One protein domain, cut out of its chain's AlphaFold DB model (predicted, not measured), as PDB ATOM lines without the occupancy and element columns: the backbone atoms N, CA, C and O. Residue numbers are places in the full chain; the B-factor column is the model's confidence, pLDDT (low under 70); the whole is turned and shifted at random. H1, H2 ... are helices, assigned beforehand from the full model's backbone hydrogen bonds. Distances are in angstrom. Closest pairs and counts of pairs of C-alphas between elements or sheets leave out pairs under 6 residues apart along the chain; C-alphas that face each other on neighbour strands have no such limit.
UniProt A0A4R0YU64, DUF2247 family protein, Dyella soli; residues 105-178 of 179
ATOM      1  N   ILE A 105     -37.018   5.524 -45.175       95.25
ATOM      2  CA  ILE A 105     -35.719   4.850 -45.329       95.25
ATOM      3  C   ILE A 105     -35.285   4.770 -46.796       95.25
ATOM      4  O   ILE A 105     -34.138   5.067 -47.119       95.25
ATOM      5  N   SER A 106     -36.210   4.430 -47.698       93.44
ATOM      6  CA  SER A 106     -35.927   4.299 -49.133       93.44
ATOM      7  C   SER A 106     -35.591   5.618 -49.841       93.44
ATOM      8  O   SER A 106     -35.069   5.595 -50.957       93.44
ATOM      9  N   THR A 107     -35.899   6.759 -49.217       92.00
ATOM     10  CA  THR A 107     -35.716   8.101 -49.789       92.00
ATOM     11  C   THR A 107     -34.767   8.990 -48.987       92.00
ATOM     12  O   THR A 107     -34.507  10.113 -49.419       92.00
ATOM     13  N   LEU A 108     -34.213   8.481 -47.879       91.94
ATOM     14  CA  LEU A 108     -33.299   9.210 -47.002       91.94
ATOM     15  C   LEU A 108     -32.101   9.781 -47.763       91.94
ATOM     16  O   LEU A 108     -31.441   9.102 -48.558       91.94
ATOM     17  N   GLU A 109     -31.767  11.025 -47.438       88.25
ATOM     18  CA  GLU A 109     -30.523  11.636 -47.883       88.25
ATOM     19  C   GLU A 109     -29.309  10.936 -47.257       88.25
ATOM     20  O   GLU A 109     -29.334  10.476 -46.116       88.25
ATOM     21  N   SER A 110     -28.207  10.874 -48.009       88.25
ATOM     22  CA  SER A 110     -26.964  10.257 -47.527       88.25
ATOM     23  C   SER A 110     -26.208  11.120 -46.511       88.25
ATOM     24  O   SER A 110     -25.266  10.629 -45.896       88.25
ATOM     25  N   ASP A 111     -26.586  12.393 -46.355       94.56
ATOM     26  CA  ASP A 111     -25.986  13.287 -45.368       94.56
ATOM     27  C   ASP A 111     -26.464  12.923 -43.946       94.56
ATOM     28  O   ASP A 111     -27.673  12.913 -43.696       94.56
ATOM     29  N   PRO A 112     -25.550  12.659 -42.992       93.19
ATOM     30  CA  PRO A 112     -25.913  12.247 -41.637       93.19
ATOM     31  C   PRO A 112     -26.808  13.226 -40.879       93.19
ATOM     32  O   PRO A 112     -27.631  12.796 -40.073       93.19
ATOM     33  N   ILE A 113     -26.653  14.538 -41.084       92.00
ATOM     34  CA  ILE A 113     -27.427  15.544 -40.347       92.00
ATOM     35  C   ILE A 113     -28.871  15.514 -40.827       92.00
ATOM     36  O   ILE A 113     -29.791  15.410 -40.011       92.00
ATOM     37  N   TYR A 114     -29.065  15.574 -42.143       93.06
ATOM     38  CA  TYR A 114     -30.400  15.554 -42.727       93.06
ATOM     39  C   TYR A 114     -31.083  14.204 -42.510       93.06
ATOM     40  O   TYR A 114     -32.218  14.181 -42.034       93.06
ATOM     41  N   GLY A 115     -30.375  13.092 -42.720       93.56
ATOM     42  CA  GLY A 115     -30.938  11.757 -42.540       93.56
ATOM     43  C   GLY A 115     -31.365  11.462 -41.097       93.56
ATOM     44  O   GLY A 115     -32.471  10.974 -40.857       93.56
ATOM     45  N   LEU A 116     -30.542  11.824 -40.102       92.50
ATOM     46  CA  LEU A 116     -30.917  11.677 -38.688       92.50
ATOM     47  C   LEU A 116     -32.060  12.621 -38.293       92.50
ATOM     48  O   LEU A 116     -32.940  12.234 -37.519       92.50
ATOM     49  N   SER A 117     -32.079  13.849 -38.822       91.62
ATOM     50  CA  SER A 117     -33.170  14.791 -38.565       91.62
ATOM     51  C   SER A 117     -34.495  14.299 -39.149       91.62
ATOM     52  O   SER A 117     -35.536  14.475 -38.516       91.62
ATOM     53  N   GLU A 118     -34.475  13.685 -40.330       93.50
ATOM     54  CA  GLU A 118     -35.667  13.140 -40.980       93.50
ATOM     55  C   GLU A 118     -36.223  11.936 -40.214       93.50
ATOM     56  O   GLU A 118     -37.413  11.917 -39.891       93.50
ATOM     57  N   LEU A 119     -35.363  10.994 -39.806       93.88
ATOM     58  CA  LEU A 119     -35.755   9.877 -38.939       93.88
ATOM     59  C   LEU A 119     -36.332  10.368 -37.604       93.88
ATOM     60  O   LEU A 119     -37.353   9.863 -37.134       93.88
ATOM     61  N   SER A 120     -35.728  11.393 -36.997       91.62
ATOM     62  CA  SER A 120     -36.249  11.968 -35.752       91.62
ATOM     63  C   SER A 120     -37.606  12.639 -35.969       91.62
ATOM     64  O   SER A 120     -38.498  12.515 -35.127       91.62
ATOM     65  N   GLY A 121     -37.771  13.355 -37.083       92.75
ATOM     66  CA  GLY A 121     -39.033  13.982 -37.462       92.75
ATOM     67  C   GLY A 121     -40.133  12.950 -37.694       92.75
ATOM     68  O   GLY A 121     -41.258  13.137 -37.224       92.75
ATOM     69  N   PHE A 122     -39.797  11.829 -38.337       94.88
ATOM     70  CA  PHE A 122     -40.694  10.693 -38.502       94.88
ATOM     71  C   PHE A 122     -41.217  10.206 -37.146       94.88
ATOM     72  O   PHE A 122     -42.419  10.286 -36.899       94.88
ATOM     73  N   TRP A 123     -40.346   9.775 -36.229       94.12
ATOM     74  CA  TRP A 123     -40.794   9.224 -34.942       94.12
ATOM     75  C   TRP A 123     -41.516  10.238 -34.063       94.12
ATOM     76  O   TRP A 123     -42.469   9.879 -33.365       94.12
ATOM     77  N   SER A 124     -41.134  11.513 -34.151       92.25
ATOM     78  CA  SER A 124     -41.853  12.594 -33.484       92.25
ATOM     79  C   SER A 124     -43.292  12.728 -33.990       92.25
ATOM     80  O   SER A 124     -44.192  12.926 -33.177       92.25
ATOM     81  N   ASN A 125     -43.543  12.587 -35.298       93.69
ATOM     82  CA  ASN A 125     -44.907  12.594 -35.846       93.69
ATOM     83  C   ASN A 125     -45.743  11.414 -35.330       93.69
ATOM     84  O   ASN A 125     -46.958  11.539 -35.191       93.69
ATOM     85  N   TRP A 126     -45.095  10.292 -35.015       94.00
ATOM     86  CA  TRP A 126     -45.716   9.103 -34.425       94.00
ATOM     87  C   TRP A 126     -45.742   9.113 -32.889       94.00
ATOM     88  O   TRP A 126     -46.205   8.150 -32.280       94.00
ATOM     89  N   GLY A 127     -45.282  10.197 -32.257       91.50
ATOM     90  CA  GLY A 127     -45.372  10.401 -30.813       91.50
ATOM     91  C   GLY A 127     -44.424   9.544 -29.974       91.50
ATOM     92  O   GLY A 127     -44.725   9.332 -28.804       91.50
ATOM     93  N   TRP A 128     -43.309   9.065 -30.542       90.44
ATOM     94  CA  TRP A 128     -42.316   8.233 -29.839       90.44
ATOM     95  C   TRP A 128     -42.936   7.018 -29.134       90.44
ATOM     96  O   TRP A 128     -42.948   6.933 -27.902       90.44
ATOM     97  N   PRO A 129     -43.496   6.069 -29.900       89.94
ATOM     98  CA  PRO A 129     -44.109   4.890 -29.315       89.94
ATOM     99  C   PRO A 129     -43.052   4.045 -28.583       89.94
ATOM    100  O   PRO A 129     -41.876   4.051 -28.944       89.94
ATOM    101  N   TYR A 130     -43.475   3.313 -27.548       87.38
ATOM    102  CA  TYR A 130     -42.573   2.559 -26.659       87.38
ATOM    103  C   TYR A 130     -41.741   1.485 -27.373       87.38
ATOM    104  O   TYR A 130     -40.753   1.009 -26.829       87.38
ATOM    105  N   ASP A 131     -42.191   1.062 -28.550       87.62
ATOM    106  CA  ASP A 131     -41.548   0.069 -29.393       87.62
ATOM    107  C   ASP A 131     -40.690   0.704 -30.495       87.62
ATOM    108  O   ASP A 131     -40.212  -0.031 -31.345       87.62
ATOM    109  N   SER A 132     -40.495   2.030 -30.522       86.81
ATOM    110  CA  SER A 132     -39.573   2.685 -31.466       86.81
ATOM    111  C   SER A 132     -38.098   2.352 -31.171       86.81
ATOM    112  O   SER A 132     -37.765   2.027 -30.031       86.81
ATOM    113  N   PRO A 133     -37.191   2.420 -32.167       85.06
ATOM    114  CA  PRO A 133     -35.767   2.167 -31.954       85.06
ATOM    115  C   PRO A 133     -35.124   3.133 -30.943       85.06
ATOM    116  O   PRO A 133     -35.161   4.353 -31.119       85.06
ATOM    117  N   ASP A 134     -34.432   2.584 -29.941       79.62
ATOM    118  CA  ASP A 134     -33.739   3.351 -28.889       79.62
ATOM    119  C   ASP A 134     -32.603   4.246 -29.424       79.62
ATOM    120  O   ASP A 134     -32.161   5.194 -28.767       79.62
ATOM    121  N   CYS A 135     -32.113   3.968 -30.635       75.38
ATOM    122  CA  CYS A 135     -30.941   4.617 -31.220       75.38
ATOM    123  C   CYS A 135     -31.080   6.116 -31.494       75.38
ATOM    124  O   CYS A 135     -30.071   6.760 -31.776       75.38
ATOM    125  N   MET A 136     -32.296   6.661 -31.429       70.62
ATOM    126  CA  MET A 136     -32.576   8.070 -31.726       70.62
ATOM    127  C   MET A 136     -32.397   9.008 -30.521       70.62
ATOM    128  O   MET A 136     -32.497  10.225 -30.673       70.62
ATOM    129  N   SER A 137     -32.106   8.487 -29.323       66.62
ATOM    130  CA  SER A 137     -31.852   9.323 -28.144       66.62
ATOM    131  C   SER A 137     -30.428   9.893 -28.150       66.62
ATOM    132  O   SER A 137     -29.474   9.213 -27.770       66.62
ATOM    133  N   PHE A 138     -30.276  11.167 -28.531       64.62
ATOM    134  CA  PHE A 138     -28.994  11.879 -28.414       64.62
ATOM    135  C   PHE A 138     -28.499  11.908 -26.960       64.62
ATOM    136  O   PHE A 138     -27.354  11.545 -26.690       64.62
ATOM    137  N   GLU A 139     -29.375  12.261 -26.014       65.38
ATOM    138  CA  GLU A 139     -29.042  12.376 -24.586       65.38
ATOM    139  C   GLU A 139     -28.653  11.027 -23.957       65.38
ATOM    140  O   GLU A 139     -27.823  10.986 -23.050       65.38
ATOM    141  N   GLY A 140     -29.202   9.918 -24.466       65.31
ATOM    142  CA  GLY A 140     -28.863   8.559 -24.034       65.31
ATOM    143  C   GLY A 140     -27.646   7.949 -24.736       65.31
ATOM    144  O   GLY A 140     -27.141   6.924 -24.283       65.31
ATOM    145  N   SER A 141     -27.162   8.558 -25.824       70.62
ATOM    146  CA  SER A 141     -26.117   7.967 -26.674       70.62
ATOM    147  C   SER A 141     -24.705   8.062 -26.089       70.62
ATOM    148  O   SER A 141     -23.840   7.260 -26.436       70.62
ATOM    149  N   GLY A 142     -24.449   9.055 -25.229       78.38
ATOM    150  CA  GLY A 142     -23.104   9.362 -24.729       78.38
ATOM    151  C   GLY A 142     -22.123   9.868 -25.799       78.38
ATOM    152  O   GLY A 142     -20.936   9.999 -25.506       78.38
ATOM    153  N   LEU A 143     -22.599  10.147 -27.018       84.25
ATOM    154  CA  LEU A 143     -21.791  10.638 -28.135       84.25
ATOM    155  C   LEU A 143     -21.620  12.158 -28.069       84.25
ATOM    156  O   LEU A 143     -22.525  12.894 -27.672       84.25
ATOM    157  N   SER A 144     -20.471  12.656 -28.525       87.25
ATOM    158  CA  SER A 144     -20.342  14.075 -28.864       87.25
ATOM    159  C   SER A 144     -21.170  14.419 -30.108       87.25
ATOM    160  O   SER A 144     -21.544  13.549 -30.893       87.25
ATOM    161  N   VAL A 145     -21.409  15.712 -30.343       86.12
ATOM    162  CA  VAL A 145     -22.135  16.195 -31.535       86.12
ATOM    163  C   VAL A 145     -21.500  15.679 -32.835       86.12
ATOM    164  O   VAL A 145     -22.209  15.203 -33.715       86.12
ATOM    165  N   ASN A 146     -20.168  15.715 -32.941       88.12
ATOM    166  CA  ASN A 146     -19.460  15.256 -34.140       88.12
ATOM    167  C   ASN A 146     -19.575  13.740 -34.345       88.12
ATOM    168  O   ASN A 146     -19.636  13.276 -35.477       88.12
ATOM    169  N   GLU A 147     -19.594  12.966 -33.260       89.88
ATOM    170  CA  GLU A 147     -19.760  11.513 -33.335       89.88
ATOM    171  C   GLU A 147     -21.203  11.140 -33.677       89.88
ATOM    172  O   GLU A 147     -21.424  10.226 -34.472       89.88
ATOM    173  N   TYR A 148     -22.181  11.870 -33.139       87.88
ATOM    174  CA  TYR A 148     -23.592  11.647 -33.436       87.88
ATOM    175  C   TYR A 148     -23.918  11.904 -34.910       87.88
ATOM    176  O   TYR A 148     -24.560  11.073 -35.544       87.88
ATOM    177  N   TYR A 149     -23.406  12.994 -35.482       90.31
ATOM    178  CA  TYR A 149     -23.576  13.324 -36.902       90.31
ATOM    179  C   TYR A 149     -22.479  12.731 -37.805       90.31
ATOM    180  O   TYR A 149     -22.218  13.248 -38.888       90.31
ATOM    181  N   SER A 150     -21.811  11.658 -37.372       92.69
ATOM    182  CA  SER A 150     -20.841  10.943 -38.208       92.69
ATOM    183  C   SER A 150     -21.526   9.962 -39.161       92.69
ATOM    184  O   SER A 150     -22.534   9.345 -38.803       92.69
ATOM    185  N   ASP A 151     -20.911   9.711 -40.320       94.38
ATOM    186  CA  ASP A 151     -21.353   8.674 -41.266       94.38
ATOM    187  C   ASP A 151     -21.493   7.302 -40.590       94.38
ATOM    188  O   ASP A 151     -22.444   6.561 -40.837       94.38
ATOM    189  N   SER A 152     -20.565   6.967 -39.686       93.06
ATOM    190  CA  SER A 152     -20.590   5.700 -38.955       93.06
ATOM    191  C   SER A 152     -21.789   5.572 -38.022       93.06
ATOM    192  O   SER A 152     -22.371   4.490 -37.926       93.06
ATOM    193  N   ASN A 153     -22.171   6.654 -37.334       91.81
ATOM    194  CA  ASN A 153     -23.343   6.622 -36.467       91.81
ATOM    195  C   ASN A 153     -24.627   6.600 -37.292       91.81
ATOM    196  O   ASN A 153     -25.527   5.830 -36.971       91.81
ATOM    197  N   PHE A 154     -24.690   7.369 -38.380       94.00
ATOM    198  CA  PHE A 154     -25.841   7.349 -39.273       94.00
ATOM    199  C   PHE A 154     -26.075   5.959 -39.876       94.00
ATOM    200  O   PHE A 154     -27.180   5.432 -39.775       94.00
ATOM    201  N   ALA A 155     -25.028   5.301 -40.383       93.69
ATOM    202  CA  ALA A 155     -25.127   3.934 -40.898       93.69
ATOM    203  C   ALA A 155     -25.592   2.927 -39.830       93.69
ATOM    204  O   ALA A 155     -26.379   2.027 -40.121       93.69
ATOM    205  N   ARG A 156     -25.130   3.079 -38.580       93.81
ATOM    206  CA  ARG A 156     -25.594   2.258 -37.450       93.81
ATOM    207  C   ARG A 156     -27.082   2.480 -37.179       93.81
ATOM    208  O   ARG A 156     -27.825   1.508 -37.099       93.81
ATOM    209  N   VAL A 157     -27.503   3.739 -37.050       93.19
ATOM    210  CA  VAL A 157     -28.900   4.118 -36.795       93.19
ATOM    211  C   VAL A 157     -29.805   3.581 -37.900       93.19
ATOM    212  O   VAL A 157     -30.820   2.963 -37.595       93.19
ATOM    213  N   LEU A 158     -29.419   3.745 -39.167       94.38
ATOM    214  CA  LEU A 158     -30.181   3.239 -40.305       94.38
ATOM    215  C   LEU A 158     -30.372   1.720 -40.224       94.38
ATOM    216  O   LEU A 158     -31.499   1.239 -40.295       94.38
ATOM    217  N   LYS A 159     -29.292   0.980 -39.958       94.25
ATOM    218  CA  LYS A 159     -29.341  -0.479 -39.808       94.25
ATOM    219  C   LYS A 159     -30.262  -0.932 -38.672       94.25
ATOM    220  O   LYS A 159     -30.909  -1.970 -38.775       94.25
ATOM    221  N   GLU A 160     -30.314  -0.183 -37.574       94.00
ATOM    222  CA  GLU A 160     -31.223  -0.483 -36.462       94.00
ATOM    223  C   GLU A 160     -32.690  -0.241 -36.838       94.00
ATOM    224  O   GLU A 160     -33.550  -1.031 -36.452       94.00
ATOM    225  N   HIS A 161     -32.980   0.779 -37.650       95.50
ATOM    226  CA  HIS A 161     -34.328   1.013 -38.178       95.50
ATOM    227  C   HIS A 161     -34.745  -0.047 -39.200       95.50
ATOM    228  O   HIS A 161     -35.882  -0.509 -39.152       95.50
ATOM    229  N   GLU A 162     -33.840  -0.460 -40.087       95.75
ATOM    230  CA  GLU A 162     -34.073  -1.562 -41.028       95.75
ATOM    231  C   GLU A 162     -34.368  -2.868 -40.275       95.75
ATOM    232  O   GLU A 162     -35.367  -3.531 -40.542       95.75
ATOM    233  N   ALA A 163     -33.562  -3.198 -39.258       95.38
ATOM    234  CA  ALA A 163     -33.779  -4.385 -38.431       95.38
ATOM    235  C   ALA A 163     -35.105  -4.329 -37.656       95.38
ATOM    236  O   ALA A 163     -35.805  -5.339 -37.534       95.38
ATOM    237  N   TRP A 164     -35.464  -3.152 -37.136       95.56
ATOM    238  CA  TRP A 164     -36.763  -2.933 -36.509       95.56
ATOM    239  C   TRP A 164     -37.907  -3.150 -37.503       95.56
ATOM    240  O   TRP A 164     -38.862  -3.858 -37.186       95.56
ATOM    241  N   LEU A 165     -37.796  -2.589 -38.709       96.50
ATOM    242  CA  LEU A 165     -38.812  -2.672 -39.754       96.50
ATOM    243  C   LEU A 165     -39.043  -4.120 -40.198       96.50
ATOM    244  O   LEU A 165     -40.189  -4.565 -40.255       96.50
ATOM    245  N   ASP A 166     -37.969  -4.877 -40.430       96.56
ATOM    246  CA  ASP A 166     -38.042  -6.298 -40.785       96.56
ATOM    247  C   ASP A 166     -38.761  -7.118 -39.704       96.56
ATOM    248  O   ASP A 166     -39.610  -7.974 -39.999       96.56
ATOM    249  N   SER A 167     -38.451  -6.841 -38.433       95.44
ATOM    250  CA  SER A 167     -39.115  -7.470 -37.291       95.44
ATOM    251  C   SER A 167     -40.595  -7.085 -37.220       95.44
ATOM    252  O   SER A 167     -41.449  -7.959 -37.060       95.44
ATOM    253  N   GLU A 168     -40.918  -5.800 -37.370       95.75
ATOM    254  CA  GLU A 168     -42.291  -5.294 -37.308       95.75
ATOM    255  C   GLU A 168     -43.150  -5.887 -38.431       95.75
ATOM    256  O   GLU A 168     -44.222  -6.427 -38.166       95.75
ATOM    257  N   ILE A 169     -42.662  -5.886 -39.676       96.00
ATOM    258  CA  ILE A 169     -43.357  -6.492 -40.823       96.00
ATOM    259  C   ILE A 169     -43.601  -7.986 -40.582       96.00
ATOM    260  O   ILE A 169     -44.689  -8.495 -40.869       96.00
ATOM    261  N   SER A 170     -42.617  -8.698 -40.026       95.38
ATOM    262  CA  SER A 170     -42.762 -10.119 -39.691       95.38
ATOM    263  C   SER A 170     -43.853 -10.346 -38.640       95.38
ATOM    264  O   SER A 170     -44.712 -11.211 -38.821       95.38
ATOM    265  N   ILE A 171     -43.878  -9.535 -37.577       94.44
ATOM    266  CA  ILE A 171     -44.911  -9.585 -36.532       94.44
ATOM    267  C   ILE A 171     -46.291  -9.292 -37.127       94.44
ATOM    268  O   ILE A 171     -47.226 -10.070 -36.928       94.44
ATOM    269  N   LEU A 172     -46.419  -8.213 -37.902       94.88
ATOM    270  CA  LEU A 172     -47.681  -7.788 -38.511       94.88
ATOM    271  C   LEU A 172     -48.280  -8.870 -39.412       94.88
ATOM    272  O   LEU A 172     -49.491  -9.092 -39.358       94.88
ATOM    273  N   ARG A 173     -47.438  -9.594 -40.163       91.69
ATOM    274  CA  ARG A 173     -47.861 -10.752 -40.965       91.69
ATOM    275  C   ARG A 173     -48.396 -11.886 -40.099       91.69
ATOM    276  O   ARG A 173     -49.448 -12.428 -40.405       91.69
ATOM    277  N   THR A 174     -47.711 -12.237 -39.011       86.56
ATOM    278  CA  THR A 174     -48.167 -13.334 -38.134       86.56
ATOM    279  C   THR A 174     -49.474 -13.016 -37.410       86.56
ATOM    280  O   THR A 174     -50.327 -13.890 -37.272       86.56
ATOM    281  N   LEU A 175     -49.666 -11.760 -36.997       76.12
ATOM    282  CA  LEU A 175     -50.896 -11.309 -36.345       76.12
ATOM    283  C   LEU A 175     -52.071 -11.224 -37.331       76.12
ATOM    284  O   LEU A 175     -53.196 -11.542 -36.957       76.12
ATOM    285  N   GLY A 176     -51.808 -10.878 -38.596       59.56
ATOM    286  CA  GLY A 176     -52.824 -10.814 -39.655       59.56
ATOM    287  C   GLY A 176     -53.361 -12.175 -40.124       59.56
ATOM    288  O   GLY A 176     -54.409 -12.224 -40.755       59.56
ATOM    289  N   VAL A 177     -52.680 -13.281 -39.800       50.22
ATOM    290  CA  VAL A 177     -53.082 -14.655 -40.179       50.22
ATOM    291  C   VAL A 177     -54.039 -15.290 -39.154       50.22
ATOM    292  O   VAL A 177     -54.557 -16.380 -39.373       50.22
ATOM    293  N   SER A 178     -54.332 -14.613 -38.038       36.03
ATOM    294  CA  SER A 178     -55.326 -15.084 -37.065       36.03
ATOM    295  C   SER A 178     -56.746 -14.664 -37.472       36.03
ATOM    296  O   SER A 178     -57.329 -13.773 -36.857       36.03
TER     297      SER A 178
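AT A GLANCE: This is residues 105 to 178 of the 179 residues of the protein "DUF2247 family protein" of Dyella soli (UniProt A0A4R0YU64). One long helix, H4, makes the longest axis, and H1 meets it near the beginnings of both, so that the two open from there as a narrow V. The long link of residues 126 to 137 and the short helices H2 and H3 lead from the far end of H1 back to the closed end of the V, while residues 105 to 111 lie on the other side of the V, and the last part of H4 with the tail, residues 169 to 178, sticks out as an arm. The printed part has 74 residues with four named helices, in the order H1, H2, H3, H4, and no named strand; its class is all helix. It is only just compact, close to loose, with a radius of gyration of the C-alphas of 13.6 A, and the C-alphas span 47 by 23 by 20 A, the arm adding to the length.

IN THESE COORDINATES: H4, residues 151 to 176, is the longest helix, with 26 residues and 37.1 A from first to last C-alpha; it begins at C-alpha 151 (-21.353, 8.674, -41.266) and ends at C-alpha 176 (-52.824, -10.814, -39.655). H1, residues 112 to 125, is 19.9 A long and begins at C-alpha 112 (-25.913, 12.247, -41.637). H2, residues 138 to 141, and H3, residues 145 to 148, have four residues each.

HOW THE PARTS SIT: H4 touches H1, with the C-alphas of Pro 112 and Phe 154 the closest pair, 5.4 A apart. H1 touches H4 with residues 112 to 116 alone, and H4 touches H1 with residues 151 to 154 alone. The two run the same way at a shallow tilt of 33 degrees, only just short of steep. H3 is close to H4 but not clearly touching it; the closest C-alphas, those of Glu 147 and Asn 153, are 6.8 A apart. H2 is close to H3 but not clearly touching it, with the C-alphas of Phe 138 and Tyr 148 the closest pair at 7.4 A. H1 and H3 are apart, as are H2 and H4, and H1 and H2. In H1 and H4 every O i to N i+4 pair is within hydrogen-bond range; H2 and H3 are too short for such a pair, and each has its one O i to N i+3 pair within range.

THE WHOLE: The two C-alphas farthest apart are those of Asn 146 and Ser 178, 47.1 A. Residues 169 to 178, of which 169 to 176 belong to H4, stand free; the body without them has 64 residues and spans 30 by 25 by 20 A. The printed part has no cut. The link from H1 to H2 is long, with 12 residues, and the links from H2 to H3 and from H3 to H4 are tight. The mean pLDDT of the printed part is 87.6, and residues 137 to 140 and 176 to 178 are under 70.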